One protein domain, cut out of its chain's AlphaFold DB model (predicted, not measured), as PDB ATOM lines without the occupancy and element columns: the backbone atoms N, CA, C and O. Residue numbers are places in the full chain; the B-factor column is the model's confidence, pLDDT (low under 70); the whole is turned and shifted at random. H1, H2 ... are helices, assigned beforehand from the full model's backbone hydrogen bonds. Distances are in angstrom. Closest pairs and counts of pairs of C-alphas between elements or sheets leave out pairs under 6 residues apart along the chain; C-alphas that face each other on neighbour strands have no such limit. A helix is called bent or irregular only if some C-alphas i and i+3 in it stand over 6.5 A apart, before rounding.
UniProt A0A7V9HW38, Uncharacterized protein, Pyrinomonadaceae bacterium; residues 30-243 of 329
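This is residues 30 to 243 of the 329 residues of an uncharacterized protein of Pyrinomonadaceae bacterium (UniProt A0A7V9HW38). Two long helices, H6 and H11, lie side by side and run opposite ways, reaching out along one end of the domain; the last turns of H6 pack on H1 and H10, which cross each other almost at right angles. H2 packs on H1, the pairs H7 with H9 and H3 with H8 lie toward the other end, and H5 packs on H6, while long loops join several of these parts. The printed part has 214 residues with eleven named helices, H1 to H11 in chain order, and no named strand; its class is all helix. It is compact, with a radius of gyration of the C-alphas of 18.3 A and spans of 56 by 43 by 41 A.

Find C-alpha 31 at (273.037, 236.940, 260.608), where H1 begins; it covers residues 31 to 39. H2 follows at residues 43 to 58, 23.3 A long, with a kink of 27 degrees near residue 50. Next come H3, residues 71 to 79, H4, residues 81 to 84, and H5, residues 112 to 116. Look for C-alpha 124 at (247.058, 258.069, 260.691); from there H6 runs 41.7 A to residue 152. Then read H7 at residues 157 to 163, H8 at 177 to 180, H9 at 186 to 196 and H10 at 200 to 212, 18.6 A long. H11, residues 216 to 242, has a kink of 123 degrees near residue 225 and ends with C-alpha 242 at (254.394, 264.136, 251.742). H2, H9 and H11 are irregular: C-alphas 44 and 47 are 7.4 A apart, 192 and 195 are 9.4 A apart, and 222 and 225 are 9.4 A apart.

Start at H1: it touches H10 about perpendicular, at 80 degrees, the closest C-alphas being those of Gly 35 and Met 205, 4.0 A apart. H1 touches H2 at a steep tilt of 53 degrees, closest at Ile 37 and Arg 49, C-alphas 5.8 A apart. H3 touches H8, with C-alphas 72 and 180 closest at 5.0 A, and H4 is close to H3 but not clearly touching, at 7.0 A between C-alphas 77 and 84. The hub is H6, which touches H1, H5, H10 and H11; C-alphas 130 and 237 are the closest of H6 and H11, 4.4 A apart, at a shallow tilt of 7 degrees, opposite ways. H7 touches H9, closest at C-alphas 159 and 192, 4.8 A. Every O i to N i+4 pair is within hydrogen-bond range in H1, H3, H5, H6, H7 and H10; the figures are 10 of 12 in H2, 5 of 7 in H9 and 20 of 23 in H11, and H4 and H8 are too short for such a pair.

The C-alphas of Ala 187 and Ser 243 are the two farthest apart, at 55.6 A. The printed part has no cut, and the links H2 to H3, H4 to H5 and H7 to H8 are long. Residues 165 to 172 stand free, and pLDDT is under 70 at residues 168 to 174.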
ATOM      1  N   PRO A  30     268.658 238.841 261.779       98.50
ATOM      2  CA  PRO A  30     269.500 238.460 260.643       98.50
ATOM      3  C   PRO A  30     270.976 238.261 260.998       98.50
ATOM      4  O   PRO A  30     271.528 239.025 261.793       98.50
ATOM      5  N   ASN A  31     271.632 237.293 260.358       98.69
ATOM      6  CA  ASN A  31     273.037 236.940 260.608       98.69
ATOM      7  C   ASN A  31     274.009 238.136 260.589       98.69
ATOM      8  O   ASN A  31     274.821 238.279 261.500       98.69
ATOM      9  N   TYR A  32     273.884 239.041 259.624       98.69
ATOM     10  CA  TYR A  32     274.739 240.221 259.508       98.69
ATOM     11  C   TYR A  32     274.426 241.286 260.572       98.69
ATOM     12  O   TYR A  32     275.329 241.982 261.026       98.69
ATOM     13  N   LEU A  33     273.174 241.397 261.039       98.31
ATOM     14  CA  LEU A  33     272.833 242.284 262.161       98.31
ATOM     15  C   LEU A  33     273.379 241.736 263.481       98.31
ATOM     16  O   LEU A  33     273.867 242.505 264.308       98.31
ATOM     17  N   VAL A  34     273.351 240.412 263.659       98.62
ATOM     18  CA  VAL A  34     274.022 239.735 264.779       98.62
ATOM     19  C   VAL A  34     275.522 240.025 264.732       98.62
ATOM     20  O   VAL A  34     276.083 240.468 265.733       98.62
ATOM     21  N   GLY A  35     276.141 239.876 263.559       98.44
ATOM     22  CA  GLY A  35     277.539 240.227 263.312       98.44
ATOM     23  C   GLY A  35     277.879 241.651 263.719       98.44
ATOM     24  O   GLY A  35     278.802 241.862 264.502       98.44
ATOM     25  N   ARG A  36     277.068 242.616 263.275       97.69
ATOM     26  CA  ARG A  36     277.259 244.037 263.580       97.69
ATOM     27  C   ARG A  36     277.196 244.335 265.075       97.69
ATOM     28  O   ARG A  36     277.990 245.121 265.588       97.69
ATOM     29  N   ILE A  37     276.281 243.681 265.793       97.81
ATOM     30  CA  ILE A  37     276.173 243.814 267.253       97.81
ATOM     31  C   ILE A  37     277.420 243.250 267.949       97.81
ATOM     32  O   ILE A  37     277.909 243.852 268.904       97.81
ATOM     33  N   LEU A  38     277.939 242.108 267.489       97.75
ATOM     34  CA  LEU A  38     279.122 241.459 268.068       97.75
ATOM     35  C   LEU A  38     280.408 242.244 267.783       97.75
ATOM     36  O   LEU A  38     281.247 242.396 268.673       97.75
ATOM     37  N   ALA A  39     280.541 242.778 266.567       95.00
ATOM     38  CA  ALA A  39     281.682 243.581 266.140       95.00
ATOM     39  C   ALA A  39     281.726 244.963 266.818       95.00
ATOM     40  O   ALA A  39     282.809 245.531 266.991       95.00
ATOM     41  N   GLY A  40     280.568 245.490 267.231       90.56
ATOM     42  CA  GLY A  40     280.429 246.795 267.868       90.56
ATOM     43  C   GLY A  40     281.325 246.979 269.099       90.56
ATOM     44  O   GLY A  40     281.303 246.182 270.036       90.56
ATOM     45  N   GLN A  41     282.096 248.071 269.108       89.88
ATOM     46  CA  GLN A  41     283.000 248.441 270.210       89.88
ATOM     47  C   GLN A  41     282.456 249.575 271.093       89.88
ATOM     48  O   GLN A  41     283.100 249.947 272.069       89.88
ATOM     49  N   ASP A  42     281.284 250.130 270.766       90.88
ATOM     50  CA  ASP A  42     280.660 251.198 271.550       90.88
ATOM     51  C   ASP A  42     280.304 250.700 272.966       90.88
ATOM     52  O   ASP A  42     279.462 249.802 273.105       90.88
ATOM     53  N   PRO A  43     280.880 251.295 274.031       91.00
ATOM     54  CA  PRO A  43     280.572 250.915 275.405       91.00
ATOM     55  C   PRO A  43     279.086 251.043 275.753       91.00
ATOM     56  O   PRO A  43     278.581 250.250 276.545       91.00
ATOM     57  N   ASN A  44     278.354 251.978 275.133       88.44
ATOM     58  CA  ASN A  44     276.915 252.146 275.383       88.44
ATOM     59  C   ASN A  44     276.074 250.987 274.832       88.44
ATOM     60  O   ASN A  44     274.922 250.816 275.229       88.44
ATOM     61  N   SER A  45     276.651 250.190 273.934       90.94
ATOM     62  CA  SER A  45     276.020 249.022 273.323       90.94
ATOM     63  C   SER A  45     276.432 247.707 274.008       90.94
ATOM     64  O   SER A  45     275.942 246.642 273.630       90.94
ATOM     65  N   ALA A  46     277.288 247.750 275.040       94.25
ATOM     66  CA  ALA A  46     277.849 246.559 275.685       94.25
ATOM     67  C   ALA A  46     276.783 245.651 276.319       94.25
ATOM     68  O   ALA A  46     276.795 244.445 276.074       94.25
ATOM     69  N   SER A  47     275.829 246.214 277.066       95.06
ATOM     70  CA  SER A  47     274.720 245.448 277.654       95.06
ATOM     71  C   SER A  47     273.848 244.799 276.582       95.06
ATOM     72  O   SER A  47     273.441 243.648 276.710       95.06
ATOM     73  N   GLY A  48     273.607 245.513 275.480       94.88
ATOM     74  CA  GLY A  48     272.905 244.987 274.315       94.88
ATOM     75  C   GLY A  48     273.619 243.796 273.688       94.88
ATOM     76  O   GLY A  48     273.019 242.732 273.524       94.88
ATOM     77  N   ARG A  49     274.918 243.938 273.421       97.00
ATOM     78  CA  ARG A  49     275.774 242.857 272.919       97.00
ATOM     79  C   ARG A  49     275.788 241.650 273.859       97.00
ATOM     80  O   ARG A  49     275.624 240.528 273.388       97.00
ATOM     81  N   ALA A  50     275.845 241.862 275.174       97.00
ATOM     82  CA  ALA A  50     275.792 240.777 276.156       97.00
ATOM     83  C   ALA A  50     274.500 239.938 276.055       97.00
ATOM     84  O   ALA A  50     274.539 238.722 276.255       97.00
ATOM     85  N   THR A  51     273.358 240.540 275.688       97.06
ATOM     86  CA  THR A  51     272.114 239.777 275.446       97.06
ATOM     87  C   THR A  51     272.183 238.900 274.192       97.06
ATOM     88  O   THR A  51     271.611 237.811 274.173       97.06
ATOM     89  N   VAL A  52     272.899 239.337 273.151       98.00
ATOM     90  CA  VAL A  52     273.149 238.549 271.931       98.00
ATOM     91  C   VAL A  52     274.108 237.400 272.235       98.00
ATOM     92  O   VAL A  52     273.794 236.252 271.931       98.00
ATOM     93  N   GLU A  53     275.215 237.670 272.928       98.00
ATOM     94  CA  GLU A  53     276.164 236.646 273.388       98.00
ATOM     95  C   GLU A  53     275.497 235.597 274.286       98.00
ATOM     96  O   GLU A  53     275.786 234.407 274.179       98.00
ATOM     97  N   ALA A  54     274.572 236.009 275.158       97.12
ATOM     98  CA  ALA A  54     273.809 235.081 275.987       97.12
ATOM     99  C   ALA A  54     272.939 234.133 275.148       97.12
ATOM    100  O   ALA A  54     272.894 232.939 275.439       97.12
ATOM    101  N   ARG A  55     272.294 234.636 274.085       96.62
ATOM    102  CA  ARG A  55     271.530 233.794 273.149       96.62
ATOM    103  C   ARG A  55     272.436 232.835 272.380       96.62
ATOM    104  O   ARG A  55     272.082 231.668 272.258       96.62
ATOM    105  N   LEU A  56     273.611 233.292 271.938       96.62
ATOM    106  CA  LEU A  56     274.609 232.432 271.293       96.62
ATOM    107  C   LEU A  56     275.064 231.301 272.214       96.62
ATOM    108  O   LEU A  56     275.022 230.143 271.815       96.62
ATOM    109  N   ARG A  57     275.418 231.616 273.468       95.75
ATOM    110  CA  ARG A  57     275.811 230.608 274.468       95.75
ATOM    111  C   ARG A  57     274.703 229.599 274.765       95.75
ATOM    112  O   ARG A  57     275.009 228.448 275.052       95.75
ATOM    113  N   ALA A  58     273.440 230.021 274.722       93.75
ATOM    114  CA  ALA A  58     272.307 229.124 274.927       93.75
ATOM    115  C   ALA A  58     272.091 228.161 273.745       93.75
ATOM    116  O   ALA A  58     271.542 227.081 273.940       93.75
ATOM    117  N   GLY A  59     272.483 228.545 272.524       92.94
ATOM    118  CA  GLY A  59     272.343 227.718 271.318       92.94
ATOM    119  C   GLY A  59     270.901 227.529 270.825       92.94
ATOM    120  O   GLY A  59     270.674 226.844 269.833       92.94
ATOM    121  N   ILE A  60     269.907 228.128 271.488       91.81
ATOM    122  CA  ILE A  60     268.487 227.962 271.152       91.81
ATOM    123  C   ILE A  60     268.137 228.839 269.950       91.81
ATOM    124  O   ILE A  60     268.235 230.067 270.033       91.81
ATOM    125  N   ALA A  61     267.673 228.214 268.863       93.19
ATOM    126  CA  ALA A  61     267.339 228.891 267.607       93.19
ATOM    127  C   ALA A  61     268.510 229.736 267.052       93.19
ATOM    128  O   ALA A  61     268.314 230.823 266.505       93.19
ATOM    129  N   VAL A  62     269.737 229.231 267.213       96.44
ATOM    130  CA  VAL A  62     270.978 229.833 266.707       96.44
ATOM    131  C   VAL A  62     271.389 229.100 265.432       96.44
ATOM    132  O   VAL A  62     271.781 227.936 265.478       96.44
ATOM    133  N   THR A  63     271.286 229.770 264.285       97.12
ATOM    134  CA  THR A  63     271.545 229.161 262.965       97.12
ATOM    135  C   THR A  63     272.358 230.102 262.078       97.12
ATOM    136  O   THR A  63     272.378 231.307 262.345       97.12
ATOM    137  N   PRO A  64     272.935 229.640 260.957       98.44
ATOM    138  CA  PRO A  64     273.544 230.538 259.972       98.44
ATOM    139  C   PRO A  64     272.618 231.639 259.426       98.44
ATOM    140  O   PRO A  64     273.096 232.630 258.879       98.44
ATOM    141  N   LEU A  65     271.292 231.521 259.584       98.25
ATOM    142  CA  LEU A  65     270.346 232.583 259.223       98.25
ATOM    143  C   LEU A  65     270.286 233.711 260.269       98.25
ATOM    144  O   LEU A  65     269.820 234.808 259.969       98.25
ATOM    145  N   GLY A  66     270.771 233.464 261.485       98.06
ATOM    146  CA  GLY A  66     270.755 234.415 262.590       98.06
ATOM    147  C   GLY A  66     270.167 233.840 263.875       98.06
ATOM    148  O   GLY A  66     270.180 232.626 264.101       98.06
ATOM    149  N   LEU A  67     269.652 234.733 264.724       97.81
ATOM    150  CA  LEU A  67     269.055 234.387 266.014       97.81
ATOM    151  C   LEU A  67     267.528 234.385 265.932       97.81
ATOM    152  O   LEU A  67     266.894 235.438 266.054       97.81
ATOM    153  N   GLY A  68     266.943 233.199 265.798       95.38
ATOM    154  CA  GLY A  68     265.505 233.002 265.651       95.38
ATOM    155  C   GLY A  68     264.726 232.972 266.968       95.38
ATOM    156  O   GLY A  68     265.288 232.903 268.063       95.38
ATOM    157  N   GLN A  69     263.402 233.007 266.884       94.44
ATOM    158  CA  GLN A  69     262.532 232.836 268.051       94.44
ATOM    159  C   GLN A  69     262.728 231.468 268.735       94.44
ATOM    160  O   GLN A  69     262.669 230.443 268.056       94.44
ATOM    161  N   PRO A  70     262.871 231.416 270.076       92.50
ATOM    162  CA  PRO A  70     262.854 230.151 270.805       92.50
ATOM    163  C   PRO A  70     261.557 229.363 270.543       92.50
ATOM    164  O   PRO A  70     260.480 229.969 270.538       92.50
ATOM    165  N   PRO A  71     261.608 228.026 270.401       90.00
ATOM    166  CA  PRO A  71     260.419 227.208 270.145       90.00
ATOM    167  C   PRO A  71     259.298 227.393 271.185       90.00
ATOM    168  O   PRO A  71     258.124 227.519 270.834       90.00
ATOM    169  N   SER A  72     259.651 227.509 272.468       89.75
ATOM    170  CA  SER A  72     258.691 227.784 273.548       89.75
ATOM    171  C   SER A  72     257.972 229.129 273.380       89.75
ATOM    172  O   SER A  72     256.764 229.223 273.610       89.75
ATOM    173  N   PHE A  73     258.679 230.161 272.908       92.12
ATOM    174  CA  PHE A  73     258.072 231.447 272.576       92.12
ATOM    175  C   PHE A  73     257.093 231.309 271.407       92.12
ATOM    176  O   PHE A  73     255.983 231.831 271.498       92.12
ATOM    177  N   GLN A  74     257.462 230.592 270.338       90.69
ATOM    178  CA  GLN A  74     256.595 230.401 269.167       90.69
ATOM    179  C   GLN A  74     255.260 229.744 269.544       90.69
ATOM    180  O   GLN A  74     254.204 230.220 269.124       90.69
ATOM    181  N   VAL A  75     255.290 228.707 270.390       88.31
ATOM    182  CA  VAL A  75     254.080 228.021 270.879       88.31
ATOM    183  C   VAL A  75     253.198 228.966 271.696       88.31
ATOM    184  O   VAL A  75     252.009 229.117 271.408       88.31
ATOM    185  N   LEU A  76     253.771 229.635 272.702       88.38
ATOM    186  CA  LEU A  76     253.011 230.509 273.600       88.38
ATOM    187  C   LEU A  76     252.443 231.730 272.870       88.38
ATOM    188  O   LEU A  76     251.269 232.066 273.031       88.38
ATOM    189  N   TYR A  77     253.267 232.393 272.060       88.31
ATOM    190  CA  TYR A  77     252.869 233.594 271.334       88.31
ATOM    191  C   TYR A  77     251.885 233.271 270.201       88.31
ATOM    192  O   TYR A  77     250.941 234.030 269.978       88.31
ATOM    193  N   GLY A  78     252.059 232.131 269.523       86.44
ATOM    194  CA  GLY A  78     251.165 231.661 268.463       86.44
ATOM    195  C   GLY A  78     249.756 231.323 268.955       86.44
ATOM    196  O   GLY A  78     248.788 231.585 268.246       86.44
ATOM    197  N   HIS A  79     249.615 230.815 270.185       85.69
ATOM    198  CA  HIS A  79     248.311 230.449 270.748       85.69
ATOM    199  C   HIS A  79     247.380 231.653 270.966       85.69
ATOM    200  O   HIS A  79     246.163 231.537 270.823       85.69
ATOM    201  N   SER A  80     247.903 232.817 271.368       83.31
ATOM    202  CA  SER A  80     247.053 233.976 271.695       83.31
ATOM    203  C   SER A  80     247.745 235.328 271.509       83.31
ATOM    204  O   SER A  80     247.779 236.159 272.416       83.31
ATOM    205  N   ARG A  81     248.278 235.579 270.310       83.25
ATOM    206  CA  ARG A  81     248.999 236.818 269.968       83.25
ATOM    207  C   ARG A  81     248.289 238.098 270.427       83.25
ATOM    208  O   ARG A  81     248.902 238.913 271.115       83.25
ATOM    209  N   ASP A  82     247.014 238.267 270.082       80.12
ATOM    210  CA  ASP A  82     246.279 239.524 270.306       80.12
ATOM    211  C   ASP A  82     246.002 239.813 271.787       80.12
ATOM    212  O   ASP A  82     245.879 240.970 272.197       80.12
ATOM    213  N   SER A  83     245.917 238.771 272.617       82.44
ATOM    214  CA  SER A  83     245.724 238.935 274.058       82.44
ATOM    215  C   SER A  83     247.045 239.070 274.816       82.44
ATOM    216  O   SER A  83     247.051 239.691 275.880       82.44
ATOM    217  N   LEU A  84     248.148 238.545 274.271       86.19
ATOM    218  CA  LEU A  84     249.454 238.476 274.932       86.19
ATOM    219  C   LEU A  84     250.387 239.638 274.580       86.19
ATOM    220  O   LEU A  84     251.166 240.075 275.440       86.19
ATOM    221  N   PHE A  85     250.331 240.134 273.340       88.00
ATOM    222  CA  PHE A  85     251.235 241.176 272.868       88.00
ATOM    223  C   PHE A  85     251.131 242.428 273.739       88.00
ATOM    224  O   PHE A  85     250.048 242.952 274.008       88.00
ATOM    225  N   GLY A  86     252.289 242.896 274.203       85.94
ATOM    226  CA  GLY A  86     252.373 244.082 275.036       85.94
ATOM    227  C   GLY A  86     251.887 243.915 276.475       85.94
ATOM    228  O   GLY A  86     251.829 244.905 277.195       85.94
ATOM    229  N   ARG A  87     251.496 242.708 276.906       87.12
ATOM    230  CA  ARG A  87     250.869 242.473 278.222       87.12
ATOM    231  C   ARG A  87     251.597 241.424 279.058       87.12
ATOM    232  O   ARG A  87     251.793 241.623 280.258       87.12
ATOM    233  N   SER A  88     252.013 240.323 278.433       89.75
ATOM    234  CA  SER A  88     252.618 239.186 279.136       89.75
ATOM    235  C   SER A  88     254.091 239.417 279.468       89.75
ATOM    236  O   SER A  88     254.943 239.352 278.583       89.75
ATOM    237  N   ARG A  89     254.420 239.603 280.754       90.06
ATOM    238  CA  ARG A  89     255.818 239.747 281.208       90.06
ATOM    239  C   ARG A  89     256.672 238.512 280.896       90.06
ATOM    240  O   ARG A  89     257.856 238.659 280.623       90.06
ATOM    241  N   THR A  90     256.064 237.327 280.846       89.75
ATOM    242  CA  THR A  90     256.725 236.061 280.479       89.75
ATOM    243  C   THR A  90     257.287 236.074 279.058       89.75
ATOM    244  O   THR A  90     258.305 235.449 278.798       89.75
ATOM    245  N   LEU A  91     256.657 236.806 278.136       91.62
ATOM    246  CA  LEU A  91     257.058 236.866 276.722       91.62
ATOM    247  C   LEU A  91     257.998 238.032 276.417       91.62
ATOM    248  O   LEU A  91     258.148 238.436 275.265       91.62
ATOM    249  N   ARG A  92     258.592 238.630 277.452       93.31
ATOM    250  CA  ARG A  92     259.497 239.763 277.301       93.31
ATOM    251  C   ARG A  92     260.671 239.399 276.395       93.31
ATOM    252  O   ARG A  92     261.298 238.356 276.553       93.31
ATOM    253  N   CYS A  93     260.975 240.293 275.462       95.38
ATOM    254  CA  CYS A  93     262.101 240.153 274.553       95.38
ATOM    255  C   CYS A  93     263.415 240.024 275.347       95.38
ATOM    256  O   CYS A  93     263.638 240.834 276.251       95.38
ATOM    257  N   PRO A  94     264.319 239.085 275.001       95.12
ATOM    258  CA  PRO A  94     265.604 238.924 275.690       95.12
ATOM    259  C   PRO A  94     266.520 240.148 275.550       95.12
ATOM    260  O   PRO A  94     267.451 240.312 276.326       95.12
ATOM    261  N   HIS A  95     266.242 241.027 274.584       96.00
ATOM    262  CA  HIS A  95     266.975 242.273 274.368       96.00
ATOM    263  C   HIS A  95     266.382 243.467 275.140       96.00
ATOM    264  O   HIS A  95     266.795 244.604 274.916       96.00
ATOM    265  N   TYR A  96     265.384 243.256 276.005       95.56
ATOM    266  CA  TYR A  96     264.839 244.303 276.870       95.56
ATOM    267  C   TYR A  96     265.723 244.492 278.108       95.56
ATOM    268  O   TYR A  96     265.817 243.601 278.951       95.56
ATOM    269  N   LEU A  97     266.328 245.671 278.236       94.19
ATOM    270  CA  LEU A  97     267.214 246.028 279.344       94.19
ATOM    271  C   LEU A  97     266.397 246.665 280.474       94.19
ATOM    272  O   LEU A  97     266.228 247.886 280.517       94.19
ATOM    273  N   GLU A  98     265.843 245.828 281.356       91.19
ATOM    274  CA  GLU A  98     265.017 246.261 282.497       91.19
ATOM    275  C   GLU A  98     265.786 247.201 283.430       91.19
ATOM    276  O   GLU A  98     265.311 248.305 283.699       91.19
ATOM    277  N   ASP A  99     267.007 246.817 283.805       89.75
ATOM    278  CA  ASP A  99     267.871 247.573 284.723       89.75
ATOM    279  C   ASP A  99     268.353 248.916 284.143       89.75
ATOM    280  O   ASP A  99     268.856 249.772 284.865       89.75
ATOM    281  N   GLU A 100     268.144 249.144 282.843       88.62
ATOM    282  CA  GLU A 100     268.505 250.380 282.141       88.62
ATOM    283  C   GLU A 100     267.278 251.194 281.705       88.62
ATOM    284  O   GLU A 100     267.290 251.868 280.671       88.62
ATOM    285  N   GLY A 101     266.181 251.115 282.463       85.31
ATOM    286  CA  GLY A 101     264.957 251.885 282.200       85.31
ATOM    287  C   GLY A 101     264.072 251.297 281.095       85.31
ATOM    288  O   GLY A 101     263.215 251.983 280.515       85.31
ATOM    289  N   GLY A 102     264.266 250.018 280.772       89.56
ATOM    290  CA  GLY A 102     263.480 249.309 279.770       89.56
ATOM    291  C   GLY A 102     263.781 249.767 278.350       89.56
ATOM    292  O   GLY A 102     262.848 250.085 277.597       89.56
ATOM    293  N   ARG A 103     265.072 249.881 278.018       91.62
ATOM    294  CA  ARG A 103     265.571 250.181 276.667       91.62
ATOM    295  C   ARG A 103     265.717 248.899 275.847       91.62
ATOM    296  O   ARG A 103     265.790 247.800 276.391       91.62
ATOM    297  N   CYS A 104     265.762 249.040 274.525       94.25
ATOM    298  CA  CYS A 104     266.104 247.938 273.630       94.25
ATOM    299  C   CYS A 104     267.628 247.867 273.481       94.25
ATOM    300  O   CYS A 104     268.233 248.791 272.947       94.25
ATOM    301  N   GLY A 105     268.241 246.772 273.926       94.75
ATOM    302  CA  GLY A 105     269.689 246.571 273.843       94.75
ATOM    303  C   GLY A 105     270.211 246.450 272.411       94.75
ATOM    304  O   GLY A 105     271.353 246.790 272.145       94.75
ATOM    305  N   VAL A 106     269.363 246.040 271.465       95.44
ATOM    306  CA  VAL A 106     269.721 245.929 270.040       95.44
ATOM    307  C   VAL A 106     269.153 247.078 269.207       95.44
ATOM    308  O   VAL A 106     268.978 246.935 268.005       95.44
ATOM    309  N   TRP A 107     268.832 248.226 269.817       94.44
ATOM    310  CA  TRP A 107     268.092 249.312 269.159       94.44
ATOM    311  C   TRP A 107     268.679 249.740 267.807       94.44
ATOM    312  O   TRP A 107     267.925 249.865 266.843       94.44
ATOM    313  N   ASN A 108     269.999 249.921 267.714       93.69
ATOM    314  CA  ASN A 108     270.677 250.358 266.483       93.69
ATOM    315  C   ASN A 108     270.694 249.292 265.375       93.69
ATOM    316  O   ASN A 108     270.906 249.619 264.211       93.69
ATOM    317  N   HIS A 109     270.452 248.030 265.730       95.38
ATOM    318  CA  HIS A 109     270.544 246.863 264.848       95.38
ATOM    319  C   HIS A 109     269.287 245.988 264.963       95.38
ATOM    320  O   HIS A 109     269.340 244.764 264.858       95.38
ATOM    321  N   ARG A 110     268.144 246.620 265.253       94.75
ATOM    322  CA  ARG A 110     266.865 245.933 265.420       94.75
ATOM    323  C   ARG A 110     266.324 245.511 264.059       94.75
ATOM    324  O   ARG A 110     266.382 246.293 263.115       94.75
ATOM    325  N   ALA A 111     265.751 244.313 263.999       95.81
ATOM    326  CA  ALA A 111     265.130 243.798 262.784       95.81
ATOM    327  C   ALA A 111     263.967 244.682 262.300       95.81
ATOM    328  O   ALA A 111     263.348 245.409 263.094       95.81
ATOM    329  N   ALA A 112     263.616 244.534 261.024       97.00
ATOM    330  CA  ALA A 112     262.628 245.316 260.290       97.00
ATOM    331  C   ALA A 112     261.348 245.535 261.094       97.00
ATOM    332  O   ALA A 112     260.915 246.668 261.267       97.00
ATOM    333  N   LEU A 113     260.776 244.464 261.654       94.00
ATOM    334  CA  LEU A 113     259.538 244.527 262.435       94.00
ATOM    335  C   LEU A 113     259.621 245.523 263.598       94.00
ATOM    336  O   LEU A 113     258.710 246.323 263.792       94.00
ATOM    337  N   CYS A 114     260.710 245.505 264.365       94.56
ATOM    338  CA  CYS A 114     260.893 246.424 265.490       94.56
ATOM    339  C   CYS A 114     261.313 247.830 265.032       94.56
ATOM    340  O   CYS A 114     261.115 248.801 265.761       94.56
ATOM    341  N   ALA A 115     261.910 247.959 263.844       95.81
ATOM    342  CA  ALA A 115     262.268 249.244 263.251       95.81
ATOM    343  C   ALA A 115     261.063 250.031 262.727       95.81
ATOM    344  O   ALA A 115     261.113 251.261 262.713       95.81
ATOM    345  N   THR A 116     259.992 249.342 262.335       96.38
ATOM    346  CA  THR A 116     258.847 249.940 261.634       96.38
ATOM    347  C   THR A 116     257.530 249.868 262.403       96.38
ATOM    348  O   THR A 116     256.508 250.314 261.886       96.38
ATOM    349  N   TRP A 117     257.519 249.303 263.612       92.50
ATOM    350  CA  TRP A 117     256.310 249.199 264.427       92.50
ATOM    351  C   TRP A 117     256.144 250.394 265.367       92.50
ATOM    352  O   TRP A 117     257.029 250.706 266.165       92.50
ATOM    353  N   TYR A 118     254.960 251.005 265.329       92.12
ATOM    354  CA  TYR A 118     254.576 252.104 266.209       92.12
ATOM    355  C   TYR A 118     253.144 251.920 266.713       92.12
ATOM    356  O   TYR A 118     252.287 251.378 266.018       92.12
ATOM    357  N   CYS A 119     252.860 252.417 267.920       89.25
ATOM    358  CA  CYS A 119     251.488 252.463 268.432       89.25
ATOM    359  C   CYS A 119     250.640 253.517 267.703       89.25
ATOM    360  O   CYS A 119     249.437 253.342 267.547       89.25
ATOM    361  N   LYS A 120     251.277 254.621 267.299       91.19
ATOM    362  CA  LYS A 120     250.660 255.774 266.641       91.19
ATOM    363  C   LYS A 120     251.475 256.129 265.415       91.19
ATOM    364  O   LYS A 120     252.703 256.178 265.497       91.19
ATOM    365  N   TYR A 121     250.793 256.412 264.317       94.00
ATOM    366  CA  TYR A 121     251.438 256.769 263.064       94.00
ATOM    367  C   TYR A 121     251.165 258.233 262.753       94.00
ATOM    368  O   TYR A 121     250.031 258.709 262.829       94.00
ATOM    369  N   VAL A 122     252.224 258.964 262.405       92.56
ATOM    370  CA  VAL A 122     252.084 260.330 261.897       92.56
ATOM    371  C   VAL A 122     251.232 260.256 260.632       92.56
ATOM    372  O   VAL A 122     251.505 259.430 259.766       92.56
ATOM    373  N   ARG A 123     250.188 261.088 260.547       93.75
ATOM    374  CA  ARG A 123     249.179 261.038 259.473       93.75
ATOM    375  C   ARG A 123     248.364 259.731 259.411       93.75
ATOM    376  O   ARG A 123     247.980 259.293 258.331       93.75
ATOM    377  N   GLY A 124     248.086 259.108 260.558       94.25
ATOM    378  CA  GLY A 124     247.058 258.069 260.691       94.25
ATOM    379  C   GLY A 124     247.253 256.848 259.779       94.25
ATOM    380  O   GLY A 124     248.341 256.271 259.720       94.25
ATOM    381  N   GLN A 125     246.199 256.460 259.056       94.62
ATOM    382  CA  GLN A 125     246.179 255.353 258.088       94.62
ATOM    383  C   GLN A 125     247.219 255.534 256.978       94.62
ATOM    384  O   GLN A 125     247.877 254.568 256.594       94.62
ATOM    385  N   VAL A 126     247.394 256.756 256.464       94.94
ATOM    386  CA  VAL A 126     248.396 257.050 255.421       94.94
ATOM    387  C   VAL A 126     249.803 256.781 255.962       94.94
ATOM    388  O   VAL A 126     250.614 256.124 255.304       94.94
ATOM    389  N   GLY A 127     250.040 257.202 257.208       96.38
ATOM    390  CA  GLY A 127     251.204 256.854 258.019       96.38
ATOM    391  C   GLY A 127     251.462 255.351 258.097       96.38
ATOM    392  O   GLY A 127     252.542 254.867 257.746       96.38
ATOM    393  N   LEU A 128     250.451 254.606 258.550       95.88
ATOM    394  CA  LEU A 128     250.506 253.150 258.692       95.88
ATOM    395  C   LEU A 128     250.839 252.454 257.365       95.88
ATOM    396  O   LEU A 128     251.660 251.537 257.345       95.88
ATOM    397  N   ASN A 129     250.247 252.897 256.254       95.69
ATOM    398  CA  ASN A 129     250.458 252.295 254.937       95.69
ATOM    399  C   ASN A 129     251.918 252.414 254.480       95.69
ATOM    400  O   ASN A 129     252.505 251.430 254.031       95.69
ATOM    401  N   PHE A 130     252.531 253.589 254.643       97.69
ATOM    402  CA  PHE A 130     253.953 253.780 254.340       97.69
ATOM    403  C   PHE A 130     254.847 252.890 255.203       97.69
ATOM    404  O   PHE A 130     255.717 252.201 254.679       97.69
ATOM    405  N   TRP A 131     254.632 252.877 256.521       97.81
ATOM    406  CA  TRP A 131     255.462 252.078 257.423       97.81
ATOM    407  C   TRP A 131     255.271 250.573 257.221       97.81
ATOM    408  O   TRP A 131     256.217 249.813 257.409       97.81
ATOM    409  N   THR A 132     254.094 250.147 256.761       97.56
ATOM    410  CA  THR A 132     253.844 248.765 256.324       97.56
ATOM    411  C   THR A 132     254.641 248.432 255.062       97.56
ATOM    412  O   THR A 132     255.302 247.397 255.020       97.56
ATOM    413  N   ALA A 133     254.663 249.320 254.063       98.12
ATOM    414  CA  ALA A 133     255.505 249.135 252.879       98.12
ATOM    415  C   ALA A 133     257.001 249.119 253.247       98.12
ATOM    416  O   ALA A 133     257.754 248.281 252.754       98.12
ATOM    417  N   MET A 134     257.427 249.995 254.165       98.44
ATOM    418  CA  MET A 134     258.805 250.033 254.670       98.44
ATOM    419  C   MET A 134     259.164 248.736 255.395       98.44
ATOM    420  O   MET A 134     260.231 248.174 255.165       98.44
ATOM    421  N   HIS A 135     258.259 248.227 256.231       98.38
ATOM    422  CA  HIS A 135     258.423 246.944 256.903       98.38
ATOM    423  C   HIS A 135     258.661 245.814 255.899       98.38
ATOM    424  O   HIS A 135     259.587 245.023 256.075       98.38
ATOM    425  N   GLN A 136     257.854 245.751 254.839       98.25
ATOM    426  CA  GLN A 136     257.975 244.729 253.800       98.25
ATOM    427  C   GLN A 136     259.304 244.837 253.050       98.25
ATOM    428  O   GLN A 136     259.993 243.830 252.902       98.25
ATOM    429  N   LEU A 137     259.701 246.052 252.648       98.62
ATOM    430  CA  LEU A 137     260.989 246.289 251.997       98.62
ATOM    431  C   LEU A 137     262.150 245.805 252.870       98.62
ATOM    432  O   LEU A 137     262.959 244.997 252.422       98.62
ATOM    433  N   LEU A 138     262.208 246.265 254.123       98.44
ATOM    434  CA  LEU A 138     263.281 245.891 255.042       98.44
ATOM    435  C   LEU A 138     263.282 244.386 255.328       98.44
ATOM    436  O   LEU A 138     264.346 243.783 255.349       98.44
ATOM    437  N   SER A 139     262.113 243.755 255.459       98.25
ATOM    438  CA  SER A 139     262.018 242.306 255.689       98.25
ATOM    439  C   SER A 139     262.574 241.495 254.513       98.25
ATOM    440  O   SER A 139     263.253 240.487 254.710       98.25
ATOM    441  N   VAL A 140     262.318 241.934 253.276       98.25
ATOM    442  CA  VAL A 140     262.861 241.283 252.074       98.25
ATOM    443  C   VAL A 140     264.360 241.530 251.936       98.25
ATOM    444  O   VAL A 140     265.085 240.600 251.576       98.25
ATOM    445  N   VAL A 141     264.841 242.734 252.262       98.56
ATOM    446  CA  VAL A 141     266.278 243.045 252.322       98.56
ATOM    447  C   VAL A 141     266.964 242.134 253.339       98.56
ATOM    448  O   VAL A 141     267.913 241.435 252.994       98.56
ATOM    449  N   GLU A 142     266.449 242.065 254.566       98.50
ATOM    450  CA  GLU A 142     266.978 241.220 255.637       98.50
ATOM    451  C   GLU A 142     267.057 239.753 255.224       98.50
ATOM    452  O   GLU A 142     268.114 239.135 255.344       98.50
ATOM    453  N   LYS A 143     265.971 239.210 254.672       98.06
ATOM    454  CA  LYS A 143     265.906 237.824 254.204       98.06
ATOM    455  C   LYS A 143     266.867 237.552 253.045       98.06
ATOM    456  O   LYS A 143     267.524 236.512 253.041       98.06
ATOM    457  N   SER A 144     266.951 238.462 252.075       98.38
ATOM    458  CA  SER A 144     267.824 238.317 250.904       98.38
ATOM    459  C   SER A 144     269.297 238.349 251.299       98.38
ATOM    460  O   SER A 144     270.035 237.428 250.962       98.38
ATOM    461  N   LEU A 145     269.707 239.348 252.085       98.75
ATOM    462  CA  LEU A 145     271.092 239.492 252.539       98.75
ATOM    463  C   LEU A 145     271.514 238.358 253.473       98.75
ATOM    464  O   LEU A 145     272.625 237.853 253.352       98.75
ATOM    465  N   THR A 146     270.608 237.892 254.337       98.56
ATOM    466  CA  THR A 146     270.859 236.729 255.201       98.56
ATOM    467  C   THR A 146     271.226 235.498 254.379       98.56
ATOM    468  O   THR A 146     272.239 234.849 254.635       98.56
ATOM    469  N   ARG A 147     270.407 235.179 253.370       98.38
ATOM    470  CA  ARG A 147     270.615 234.020 252.492       98.38
ATOM    471  C   ARG A 147     271.862 234.171 251.640       98.38
ATOM    472  O   ARG A 147     272.584 233.202 251.454       98.38
ATOM    473  N   TRP A 148     272.109 235.381 251.152       98.62
ATOM    474  CA  TRP A 148     273.311 235.695 250.399       98.62
ATOM    475  C   TRP A 148     274.574 235.446 251.233       98.62
ATOM    476  O   TRP A 148     275.432 234.703 250.778       98.62
ATOM    477  N   CYS A 149     274.639 235.907 252.488       98.75
ATOM    478  CA  CYS A 149     275.789 235.631 253.362       98.75
ATOM    479  C   CYS A 149     276.018 234.126 253.584       98.75
ATOM    480  O   CYS A 149     277.155 233.669 253.576       98.75
ATOM    481  N   VAL A 150     274.943 233.343 253.751       98.38
ATOM    482  CA  VAL A 150     275.033 231.876 253.898       98.38
ATOM    483  C   VAL A 150     275.640 231.208 252.660       98.38
ATOM    484  O   VAL A 150     276.359 230.219 252.796       98.38
ATOM    485  N   LEU A 151     275.352 231.732 251.466       97.44
ATOM    486  CA  LEU A 151     275.922 231.234 250.215       97.44
ATOM    487  C   LEU A 151     277.379 231.678 250.032       97.44
ATOM    488  O   LEU A 151     278.212 230.848 249.691       97.44
ATOM    489  N   GLU A 152     277.690 232.952 250.279       98.25
ATOM    490  CA  GLU A 152     279.046 233.504 250.118       98.25
ATOM    491  C   GLU A 152     280.057 232.878 251.082       98.25
ATOM    492  O   GLU A 152     281.199 232.621 250.712       98.25
ATOM    493  N   LEU A 153     279.637 232.605 252.320       98.25
ATOM    494  CA  LEU A 153     280.481 231.968 253.334       98.25
ATOM    495  C   LEU A 153     280.469 230.436 253.255       98.25
ATOM    496  O   LEU A 153     281.077 229.797 254.110       98.25
ATOM    497  N   ASP A 154     279.774 229.875 252.257       97.06
ATOM    498  CA  ASP A 154     279.648 228.445 251.971       97.06
ATOM    499  C   ASP A 154     279.450 227.590 253.228       97.06
ATOM    500  O   ASP A 154     280.358 226.926 253.691       97.06
ATOM    501  N   VAL A 155     278.250 227.528 253.799       95.56
ATOM    502  CA  VAL A 155     278.015 226.641 254.963       95.56
ATOM    503  C   VAL A 155     278.109 225.135 254.640       95.56
ATOM    504  O   VAL A 155     278.067 224.299 255.545       95.56
ATOM    505  N   GLY A 156     278.257 224.769 253.362       96.06
ATOM    506  CA  GLY A 156     278.286 223.397 252.869       96.06
ATOM    507  C   GLY A 156     276.917 222.866 252.427       96.06
ATOM    508  O   GLY A 156     275.866 223.214 252.966       96.06
ATOM    509  N   ALA A 157     276.926 221.971 251.435       94.44
ATOM    510  CA  ALA A 157     275.714 221.491 250.763       94.44
ATOM    511  C   ALA A 157     274.712 220.774 251.688       94.44
ATOM    512  O   ALA A 157     273.507 220.941 251.515       94.44
ATOM    513  N   GLU A 158     275.182 219.991 252.665       93.56
ATOM    514  CA  GLU A 158     274.280 219.334 253.621       93.56
ATOM    515  C   GLU A 158     273.607 220.362 254.540       93.56
ATOM    516  O   GLU A 158     272.383 220.359 254.653       93.56
ATOM    517  N   ALA A 159     274.362 221.321 255.084       94.69
ATOM    518  CA  ALA A 159     273.805 222.419 255.873       94.69
ATOM    519  C   ALA A 159     272.775 223.234 255.071       94.69
ATOM    520  O   ALA A 159     271.698 223.545 255.579       94.69
ATOM    521  N   LEU A 160     273.035 223.502 253.785       95.00
ATOM    522  CA  LEU A 160     272.066 224.162 252.902       95.00
ATOM    523  C   LEU A 160     270.755 223.373 252.762       95.00
ATOM    524  O   LEU A 160     269.689 223.987 252.762       95.00
ATOM    525  N   LYS A 161     270.795 222.036 252.682       93.00
ATOM    526  CA  LYS A 161     269.573 221.208 252.642       93.00
ATOM    527  C   LYS A 161     268.769 221.316 253.937       93.00
ATOM    528  O   LYS A 161     267.541 221.346 253.870       93.00
ATOM    529  N   HIS A 162     269.443 221.387 255.085       91.19
ATOM    530  CA  HIS A 162     268.788 221.565 256.384       91.19
ATOM    531  C   HIS A 162     268.193 222.973 256.542       91.19
ATOM    532  O   HIS A 162     267.073 223.113 257.027       91.19
ATOM    533  N   LEU A 163     268.900 224.015 256.090       92.00
ATOM    534  CA  LEU A 163     268.444 225.409 256.173       92.00
ATOM    535  C   LEU A 163     267.335 225.744 255.166       92.00
ATOM    536  O   LEU A 163     266.488 226.598 255.437       92.00
ATOM    537  N   PHE A 164     267.335 225.088 254.003       92.56
ATOM    538  CA  PHE A 164     266.409 225.343 252.899       92.56
ATOM    539  C   PHE A 164     265.775 224.039 252.385       92.56
ATOM    540  O   PHE A 164     266.035 223.623 251.252       92.56
ATOM    541  N   PRO A 165     264.926 223.374 253.190       85.25
ATOM    542  CA  PRO A 165     264.309 222.115 252.793       85.25
ATOM    543  C   PRO A 165     263.402 222.294 251.562       85.25
ATOM    544  O   PRO A 165     262.603 223.227 251.486       85.25
ATOM    545  N   ALA A 166     263.506 221.369 250.597       76.06
ATOM    546  CA  ALA A 166     262.813 221.438 249.300       76.06
ATOM    547  C   ALA A 166     261.277 221.400 249.401       76.06
ATOM    548  O   ALA A 166     260.575 221.924 248.540       76.06
ATOM    549  N   SER A 167     260.756 220.788 250.462       70.94
ATOM    550  CA  SER A 167     259.362 220.909 250.853       70.94
ATOM    551  C   SER A 167     259.340 221.603 252.200       70.94
ATOM    552  O   SER A 167     259.903 221.086 253.168       70.94
ATOM    553  N   ALA A 168     258.645 222.736 252.278       56.31
ATOM    554  CA  ALA A 168     258.094 223.213 253.534       56.31
ATOM    555  C   ALA A 168     257.000 222.221 253.945       56.31
ATOM    556  O   ALA A 168     255.812 222.530 253.914       56.31
ATOM    557  N   SER A 169     257.389 220.985 254.272       45.12
ATOM    558  CA  SER A 169     256.514 220.128 255.041       45.12
ATOM    559  C   SER A 169     256.232 220.958 256.281       45.12
ATOM    560  O   SER A 169     257.200 221.380 256.923       45.12
ATOM    561  N   PRO A 170     254.966 221.279 256.595       44.16
ATOM    562  CA  PRO A 170     254.668 221.856 257.883       44.16
ATOM    563  C   PRO A 170     255.320 220.891 258.861       44.16
ATOM    564  O   PRO A 170     254.921 219.725 258.936       44.16
ATOM    565  N   SER A 171     256.384 221.314 259.549       47.84
ATOM    566  CA  SER A 171     256.742 220.655 260.793       47.84
ATOM    567  C   SER A 171     255.406 220.569 261.511       47.84
ATOM    568  O   SER A 171     254.740 221.600 261.617       47.84
ATOM    569  N   ASN A 172     254.937 219.369 261.844       41.34
ATOM    570  CA  ASN A 172     253.581 219.126 262.341       41.34
ATOM    571  C   ASN A 172     253.344 219.777 263.724       41.34
ATOM    572  O   ASN A 172     252.808 219.137 264.615       41.34
ATOM    573  N   GLY A 173     253.824 220.997 263.982       51.03
ATOM    574  CA  GLY A 173     253.801 221.692 265.262       51.03
ATOM    575  C   GLY A 173     254.428 220.899 266.405       51.03
ATOM    576  O   GLY A 173     254.249 221.274 267.560       51.03
ATOM    577  N   ARG A 174     255.112 219.780 266.123       60.12
ATOM    578  CA  ARG A 174     255.637 218.879 267.145       60.12
ATOM    579  C   ARG A 174     256.974 219.420 267.610       60.12
ATOM    580  O   ARG A 174     258.019 219.006 267.127       60.12
ATOM    581  N   ILE A 175     256.893 220.361 268.538       75.06
ATOM    582  CA  ILE A 175     257.990 220.683 269.437       75.06
ATOM    583  C   ILE A 175     258.265 219.453 270.312       75.06
ATOM    584  O   ILE A 175     257.334 218.850 270.858       75.06
ATOM    585  N   ASP A 176     259.519 219.026 270.402       82.19
ATOM    586  CA  ASP A 176     259.916 218.001 271.364       82.19
ATOM    587  C   ASP A 176     260.109 218.613 272.767       82.19
ATOM    588  O   ASP A 176     260.165 219.833 272.936       82.19
ATOM    589  N   ALA A 177     260.194 217.761 273.793       85.62
ATOM    590  CA  ALA A 177     260.325 218.215 275.176       85.62
ATOM    591  C   ALA A 177     261.600 219.044 275.418       85.62
ATOM    592  O   ALA A 177     261.536 220.056 276.108       85.62
ATOM    593  N   ARG A 178     262.735 218.680 274.804       85.44
ATOM    594  CA  ARG A 178     264.011 219.400 274.974       85.44
ATOM    595  C   ARG A 178     263.914 220.796 274.369       85.44
ATOM    596  O   ARG A 178     264.285 221.768 275.020       85.44
ATOM    597  N   SER A 179     263.343 220.900 273.172       83.88
ATOM    598  CA  SER A 179     263.078 222.173 272.497       83.88
ATOM    599  C   SER A 179     262.135 223.075 273.301       83.88
ATOM    600  O   SER A 179     262.341 224.289 273.364       83.88
ATOM    601  N   LEU A 180     261.113 222.499 273.950       85.81
ATOM    602  CA  LEU A 180     260.198 223.237 274.828       85.81
ATOM    603  C   LEU A 180     260.885 223.715 276.116       85.81
ATOM    604  O   LEU A 180     260.651 224.848 276.540       85.81
ATOM    605  N   ASP A 181     261.775 222.898 276.678       87.88
ATOM    606  CA  ASP A 181     262.585 223.216 277.861       87.88
ATOM    607  C   ASP A 181     263.751 224.176 277.554       87.88
ATOM    608  O   ASP A 181     264.505 224.556 278.452       87.88
ATOM    609  N   GLY A 182     263.909 224.601 276.294       85.50
ATOM    610  CA  GLY A 182     264.976 225.509 275.878       85.50
ATOM    611  C   GLY A 182     266.358 224.855 275.883       85.50
ATOM    612  O   GLY A 182     267.356 225.512 276.160       85.50
ATOM    613  N   ILE A 183     266.431 223.558 275.597       87.88
ATOM    614  CA  ILE A 183     267.684 222.809 275.515       87.88
ATOM    615  C   ILE A 183     268.024 222.605 274.039       87.88
ATOM    616  O   ILE A 183     267.313 221.894 273.332       87.88
ATOM    617  N   ALA A 184     269.120 223.211 273.581       86.62
ATOM    618  CA  ALA A 184     269.622 223.026 272.222       86.62
ATOM    619  C   ALA A 184     270.145 221.595 271.998       86.62
ATOM    620  O   ALA A 184     270.737 220.995 272.903       86.62
ATOM    621  N   ASP A 185     269.972 221.062 270.785       87.88
ATOM    622  CA  ASP A 185     270.570 219.790 270.379       87.88
ATOM    623  C   ASP A 185     271.919 220.021 269.666       87.88
ATOM    624  O   ASP A 185     271.954 220.587 268.570       87.88
ATOM    625  N   PRO A 186     273.055 219.576 270.242       87.38
ATOM    626  CA  PRO A 186     274.364 219.750 269.613       87.38
ATOM    627  C   PRO A 186     274.527 219.016 268.275       87.38
ATOM    628  O   PRO A 186     275.388 219.393 267.479       87.38
ATOM    629  N   ALA A 187     273.777 217.938 268.024       88.44
ATOM    630  CA  ALA A 187     273.834 217.230 266.748       88.44
ATOM    631  C   ALA A 187     273.160 218.053 265.644       88.44
ATOM    632  O   ALA A 187     273.799 218.323 264.630       88.44
ATOM    633  N   GLU A 188     271.944 218.536 265.905       86.94
ATOM    634  CA  GLU A 188     271.203 219.417 264.995       86.94
ATOM    635  C   GLU A 188     271.975 220.712 264.716       86.94
ATOM    636  O   GLU A 188     272.105 221.131 263.567       86.94
ATOM    637  N   ALA A 189     272.582 221.313 265.746       88.75
ATOM    638  CA  ALA A 189     273.431 222.486 265.568       88.75
ATOM    639  C   ALA A 189     274.591 222.208 264.593       88.75
ATOM    640  O   ALA A 189     274.805 222.971 263.655       88.75
ATOM    641  N   ARG A 190     275.316 221.092 264.744       92.50
ATOM    642  CA  ARG A 190     276.412 220.751 263.817       92.50
ATOM    643  C   ARG A 190     275.935 220.545 262.380       92.50
ATOM    644  O   ARG A 190     276.639 220.949 261.461       92.50
ATOM    645  N   GLU A 191     274.759 219.950 262.185       93.69
ATOM    646  CA  GLU A 191     274.161 219.770 260.853       93.69
ATOM    647  C   GLU A 191     273.809 221.112 260.200       93.69
ATOM    648  O   GLU A 191     274.088 221.312 259.018       93.69
ATOM    649  N   LEU A 192     273.264 222.059 260.970       93.81
ATOM    650  CA  LEU A 192     272.913 223.398 260.487       93.81
ATOM    651  C   LEU A 192     274.136 224.258 260.164       93.81
ATOM    652  O   LEU A 192     274.090 225.053 259.231       93.81
ATOM    653  N   TRP A 193     275.204 224.131 260.950       96.44
ATOM    654  CA  TRP A 193     276.397 224.970 260.838       96.44
ATOM    655  C   TRP A 193     277.466 224.404 259.897       96.44
ATOM    656  O   TRP A 193     278.357 225.141 259.475       96.44
ATOM    657  N   GLY A 194     277.401 223.116 259.549       95.00
ATOM    658  CA  GLY A 194     278.375 222.484 258.662       95.00
ATOM    659  C   GLY A 194     279.806 222.674 259.170       95.00
ATOM    660  O   GLY A 194     280.109 222.418 260.336       95.00
ATOM    661  N   HIS A 195     280.706 223.155 258.310       94.75
ATOM    662  CA  HIS A 195     282.103 223.386 258.699       94.75
ATOM    663  C   HIS A 195     282.322 224.646 259.558       94.75
ATOM    664  O   HIS A 195     283.426 224.857 260.061       94.75
ATOM    665  N   TRP A 196     281.288 225.473 259.747       97.50
ATOM    666  CA  TRP A 196     281.299 226.612 260.668       97.50
ATOM    667  C   TRP A 196     280.887 226.238 262.097       97.50
ATOM    668  O   TRP A 196     280.868 227.107 262.969       97.50
ATOM    669  N   ALA A 197     280.584 224.965 262.368       96.62
ATOM    670  CA  ALA A 197     280.260 224.506 263.715       96.62
ATOM    671  C   ALA A 197     281.402 224.818 264.702       96.62
ATOM    672  O   ALA A 197     282.562 224.474 264.464       96.62
ATOM    673  N   GLY A 198     281.074 225.477 265.815       95.75
ATOM    674  CA  GLY A 198     282.032 225.981 266.805       95.75
ATOM    675  C   GLY A 198     282.700 227.315 266.444       95.75
ATOM    676  O   GLY A 198     283.545 227.793 267.201       95.75
ATOM    677  N   ARG A 199     282.353 227.915 265.297       97.44
ATOM    678  CA  ARG A 199     282.835 229.225 264.814       97.44
ATOM    679  C   ARG A 199     281.671 230.180 264.533       97.44
ATOM    680  O   ARG A 199     281.774 231.073 263.697       97.44
ATOM    681  N   GLU A 200     280.560 230.027 265.250       97.88
ATOM    682  CA  GLU A 200     279.303 230.746 264.999       97.88
ATOM    683  C   GLU A 200     279.471 232.267 265.124       97.88
ATOM    684  O   GLU A 200     278.959 233.032 264.312       97.88
ATOM    685  N   THR A 201     280.236 232.717 266.125       98.19
ATOM    686  CA  THR A 201     280.534 234.149 266.329       98.19
ATOM    687  C   THR A 201     281.326 234.726 265.156       98.19
ATOM    688  O   THR A 201     281.019 235.818 264.686       98.19
ATOM    689  N   GLU A 202     282.321 233.983 264.667       98.50
ATOM    690  CA  GLU A 202     283.146 234.398 263.534       98.50
ATOM    691  C   GLU A 202     282.309 234.479 262.254       98.50
ATOM    692  O   GLU A 202     282.339 235.505 261.583       98.50
ATOM    693  N   PHE A 203     281.478 233.465 261.984       98.75
ATOM    694  CA  PHE A 203     280.554 233.460 260.848       98.75
ATOM    695  C   PHE A 203     279.675 234.716 260.819       98.75
ATOM    696  O   PHE A 203     279.563 235.378 259.786       98.75
ATOM    697  N   TYR A 204     279.068 235.086 261.953       98.81
ATOM    698  CA  TYR A 204     278.237 236.287 262.013       98.81
ATOM    699  C   TYR A 204     279.039 237.562 261.751       98.81
ATOM    700  O   TYR A 204     278.572 238.426 261.011       98.81
ATOM    701  N   MET A 205     280.243 237.688 262.312       98.56
ATOM    702  CA  MET A 205     281.109 238.842 262.049       98.56
ATOM    703  C   MET A 205     281.520 238.934 260.573       98.56
ATOM    704  O   MET A 205     281.566 240.038 260.036       98.56
ATOM    705  N   GLU A 206     281.757 237.808 259.892       98.69
ATOM    706  CA  GLU A 206     281.994 237.812 258.441       98.69
ATOM    707  C   GLU A 206     280.745 238.222 257.649       98.69
ATOM    708  O   GLU A 206     280.859 238.973 256.681       98.69
ATOM    709  N   CYS A 207     279.542 237.819 258.081       98.81
ATOM    710  CA  CYS A 207     278.293 238.282 257.461       98.81
ATOM    711  C   CYS A 207     278.166 239.812 257.515       98.81
ATOM    712  O   CYS A 207     277.749 240.432 256.537       98.81
ATOM    713  N   ASP A 208     278.524 240.437 258.642       98.62
ATOM    714  CA  ASP A 208     278.524 241.901 258.751       98.62
ATOM    715  C   ASP A 208     279.520 242.539 257.781       98.62
ATOM    716  O   ASP A 208     279.133 243.433 257.035       98.62
ATOM    717  N   ARG A 209     280.757 242.029 257.706       98.56
ATOM    718  CA  ARG A 209     281.778 242.546 256.776       98.56
ATOM    719  C   ARG A 209     281.349 242.447 255.316       98.56
ATOM    720  O   ARG A 209     281.591 243.376 254.547       98.56
ATOM    721  N   LEU A 210     280.696 241.346 254.939       98.62
ATOM    722  CA  LEU A 210     280.141 241.168 253.597       98.62
ATOM    723  C   LEU A 210     279.069 242.216 253.279       98.62
ATOM    724  O   LEU A 210     279.046 242.754 252.175       98.62
ATOM    725  N   VAL A 211     278.184 242.514 254.234       98.44
ATOM    726  CA  VAL A 211     277.067 243.452 254.033       98.44
ATOM    727  C   VAL A 211     277.488 244.916 254.174       98.44
ATOM    728  O   VAL A 211     276.923 245.776 253.503       98.44
ATOM    729  N   GLU A 212     278.467 245.229 255.022       97.44
ATOM    730  CA  GLU A 212     278.920 246.597 255.315       97.44
ATOM    731  C   GLU A 212     279.398 247.350 254.069       97.44
ATOM    732  O   GLU A 212     279.156 248.549 253.940       97.44
ATOM    733  N   VAL A 213     280.024 246.643 253.128       97.75
ATOM    734  CA  VAL A 213     280.568 247.232 251.896       97.75
ATOM    735  C   VAL A 213     279.533 247.388 250.776       97.75
ATOM    736  O   VAL A 213     279.856 247.937 249.721       97.75
ATOM    737  N   LEU A 214     278.301 246.901 250.965       98.38
ATOM    738  CA  LEU A 214     277.270 246.942 249.933       98.38
ATOM    739  C   LEU A 214     276.633 248.328 249.832       98.38
ATOM    740  O   LEU A 214     276.159 248.900 250.813       98.38
ATOM    741  N   ASP A 215     276.523 248.824 248.603       97.94
ATOM    742  CA  ASP A 215     275.638 249.937 248.289       97.94
ATOM    743  C   ASP A 215     274.215 249.443 247.961       97.94
ATOM    744  O   ASP A 215     273.933 248.248 247.827       97.94
ATOM    745  N   TRP A 216     273.284 250.384 247.797       96.38
ATOM    746  CA  TRP A 216     271.894 250.046 247.488       96.38
ATOM    747  C   TRP A 216     271.729 249.294 246.157       96.38
ATOM    748  O   TRP A 216     270.833 248.457 246.015       96.38
ATOM    749  N   ARG A 217     272.596 249.559 245.172       97.56
ATOM    750  CA  ARG A 217     272.551 248.876 243.876       97.56
ATOM    751  C   ARG A 217     272.907 247.401 244.042       97.56
ATOM    752  O   ARG A 217     272.217 246.561 243.467       97.56
ATOM    753  N   ALA A 218     273.925 247.091 244.839       98.19
ATOM    754  CA  ALA A 218     274.311 245.726 245.166       98.19
ATOM    755  C   ALA A 218     273.210 245.005 245.957       98.19
ATOM    756  O   ALA A 218     272.823 243.898 245.586       98.19
ATOM    757  N   VAL A 219     272.616 245.661 246.962       98.25
ATOM    758  CA  VAL A 219     271.468 245.112 247.712       98.25
ATOM    759  C   VAL A 219     270.308 244.761 246.774       98.25
ATOM    760  O   VAL A 219     269.753 243.664 246.847       98.25
ATOM    761  N   THR A 220     269.973 245.660 245.845       97.06
ATOM    762  CA  THR A 220     268.906 245.435 244.857       97.06
ATOM    763  C   THR A 220     269.256 244.300 243.890       97.06
ATOM    764  O   THR A 220     268.381 243.524 243.518       97.06
ATOM    765  N   ALA A 221     270.526 244.164 243.497       97.62
ATOM    766  CA  ALA A 221     270.978 243.059 242.653       97.62
ATOM    767  C   ALA A 221     270.855 241.701 243.367       97.62
ATOM    768  O   ALA A 221     270.415 240.736 242.747       97.62
ATOM    769  N   ILE A 222     271.173 241.643 244.664       98.06
ATOM    770  CA  ILE A 222     271.066 240.429 245.486       98.06
ATOM    771  C   ILE A 222     269.602 240.014 245.684       98.06
ATOM    772  O   ILE A 222     269.257 238.854 245.472       98.06
ATOM    773  N   GLY A 223     268.727 240.937 246.094       95.75
ATOM    774  CA  GLY A 223     267.316 240.610 246.358       95.75
ATOM    775  C   GLY A 223     266.399 240.661 245.133       95.75
ATOM    776  O   GLY A 223     265.224 240.301 245.221       95.75
ATOM    777  N   GLY A 224     266.914 241.099 243.983       96.44
ATOM    778  CA  GLY A 224     266.233 241.026 242.697       96.44
ATOM    779  C   GLY A 224     264.886 241.770 242.640       96.44
ATOM    780  O   GLY A 224     264.713 242.826 243.261       96.44
ATOM    781  N   PRO A 225     263.905 241.245 241.877       97.19
ATOM    782  CA  PRO A 225     262.624 241.918 241.650       97.19
ATOM    783  C   PRO A 225     261.802 242.175 242.917       97.19
ATOM    784  O   PRO A 225     261.065 243.156 242.962       97.19
ATOM    785  N   GLU A 226     261.921 241.327 243.944       96.81
ATOM    786  CA  GLU A 226     261.140 241.461 245.180       96.81
ATOM    787  C   GLU A 226     261.483 242.778 245.901       96.81
ATOM    788  O   GLU A 226     260.585 243.556 246.231       96.81
ATOM    789  N   ILE A 227     262.777 243.101 246.033       98.06
ATOM    790  CA  ILE A 227     263.225 244.404 246.557       98.06
ATOM    791  C   ILE A 227     262.733 245.544 245.661       98.06
ATOM    792  O   ILE A 227     262.260 246.558 246.176       98.06
ATOM    793  N   GLY A 228     262.796 245.394 244.334       97.00
ATOM    794  CA  GLY A 228     262.330 246.418 243.390       97.00
ATOM    795  C   GLY A 228     260.841 246.760 243.545       97.00
ATOM    796  O   GLY A 228     260.467 247.939 243.546       97.00
ATOM    797  N   ILE A 229     259.995 245.744 243.747       97.94
ATOM    798  CA  ILE A 229     258.557 245.907 244.002       97.94
ATOM    799  C   ILE A 229     258.338 246.705 245.287       97.94
ATOM    800  O   ILE A 229     257.694 247.756 245.260       97.94
ATOM    801  N   PHE A 230     258.908 246.257 246.409       98.31
ATOM    802  CA  PHE A 230     258.680 246.924 247.692       98.31
ATOM    803  C   PHE A 230     259.324 248.312 247.762       98.31
ATOM    804  O   PHE A 230     258.753 249.213 248.370       98.31
ATOM    805  N   SER A 231     260.434 248.543 247.058       98.00
ATOM    806  CA  SER A 231     261.031 249.880 246.915       98.00
ATOM    807  C   SER A 231     260.072 250.851 246.231       98.00
ATOM    808  O   SER A 231     259.908 251.989 246.674       98.00
ATOM    809  N   SER A 232     259.386 250.388 245.184       97.69
ATOM    810  CA  SER A 232     258.388 251.184 244.465       97.69
ATOM    811  C   SER A 232     257.185 251.512 245.355       97.69
ATOM    812  O   SER A 232     256.729 252.657 245.378       97.69
ATOM    813  N   LEU A 233     256.716 250.540 246.148       98.19
ATOM    814  CA  LEU A 233     255.622 250.732 247.107       98.19
ATOM    815  C   LEU A 233     255.994 251.706 248.234       98.19
ATOM    816  O   LEU A 233     255.175 252.542 248.613       98.19
ATOM    817  N   VAL A 234     257.232 251.655 248.734       98.31
ATOM    818  CA  VAL A 234     257.740 252.625 249.717       98.31
ATOM    819  C   VAL A 234     257.786 254.030 249.125       98.31
ATOM    820  O   VAL A 234     257.329 254.971 249.771       98.31
ATOM    821  N   CYS A 235     258.274 254.187 247.890       98.12
ATOM    822  CA  CYS A 235     258.305 255.487 247.215       98.12
ATOM    823  C   CYS A 235     256.894 256.061 247.005       98.12
ATOM    824  O   CYS A 235     256.678 257.257 247.202       98.12
ATOM    825  N   GLU A 236     255.924 255.222 246.634       97.00
ATOM    826  CA  GLU A 236     254.508 255.603 246.551       97.00
ATOM    827  C   GLU A 236     253.956 256.030 247.917       97.00
ATOM    828  O   GLU A 236     253.385 257.113 248.043       97.00
ATOM    829  N   GLY A 237     254.173 255.222 248.957       96.38
ATOM    830  CA  GLY A 237     253.749 255.542 250.321       96.38
ATOM    831  C   GLY A 237     254.356 256.851 250.830       96.38
ATOM    832  O   GLY A 237     253.655 257.662 251.433       96.38
ATOM    833  N   TYR A 238     255.632 257.099 250.524       97.06
ATOM    834  CA  TYR A 238     256.319 258.335 250.889       97.06
ATOM    835  C   TYR A 238     255.704 259.544 250.184       97.06
ATOM    836  O   TYR A 238     255.384 260.534 250.837       97.06
ATOM    837  N   ARG A 239     255.439 259.449 248.873       96.81
ATOM    838  CA  ARG A 239     254.740 260.509 248.128       96.81
ATOM    839  C   ARG A 239     253.372 260.825 248.737       96.81
ATOM    840  O   ARG A 239     253.040 261.998 248.886       96.81
ATOM    841  N   LYS A 240     252.611 259.814 249.168       93.69
ATOM    842  CA  LYS A 240     251.317 260.021 249.848       93.69
ATOM    843  C   LYS A 240     251.459 260.702 251.215       93.69
ATOM    844  O   LYS A 240     250.660 261.583 251.527       93.69
ATOM    845  N   ILE A 241     252.483 260.346 251.996       94.00
ATOM    846  CA  ILE A 241     252.814 260.989 253.286       94.00
ATOM    847  C   ILE A 241     253.333 262.422 253.139       94.00
ATOM    848  O   ILE A 241     253.218 263.206 254.081       94.00
ATOM    849  N   MET A 242     253.902 262.778 251.993       94.56
ATOM    850  CA  MET A 242     254.394 264.136 251.742       94.56
ATOM    851  C   MET A 242     253.380 265.016 251.005       94.56
ATOM    852  O   MET A 242     253.535 266.229 250.983       94.56
ATOM    853  N   SER A 243     252.352 264.422 250.396       92.69
ATOM    854  CA  SER A 243     251.293 265.159 249.706       92.69
ATOM    855  C   SER A 243     250.341 265.823 250.703       92.69
ATOM    856  O   SER A 243     249.994 265.206 251.711       92.69
TER     857      SER A 243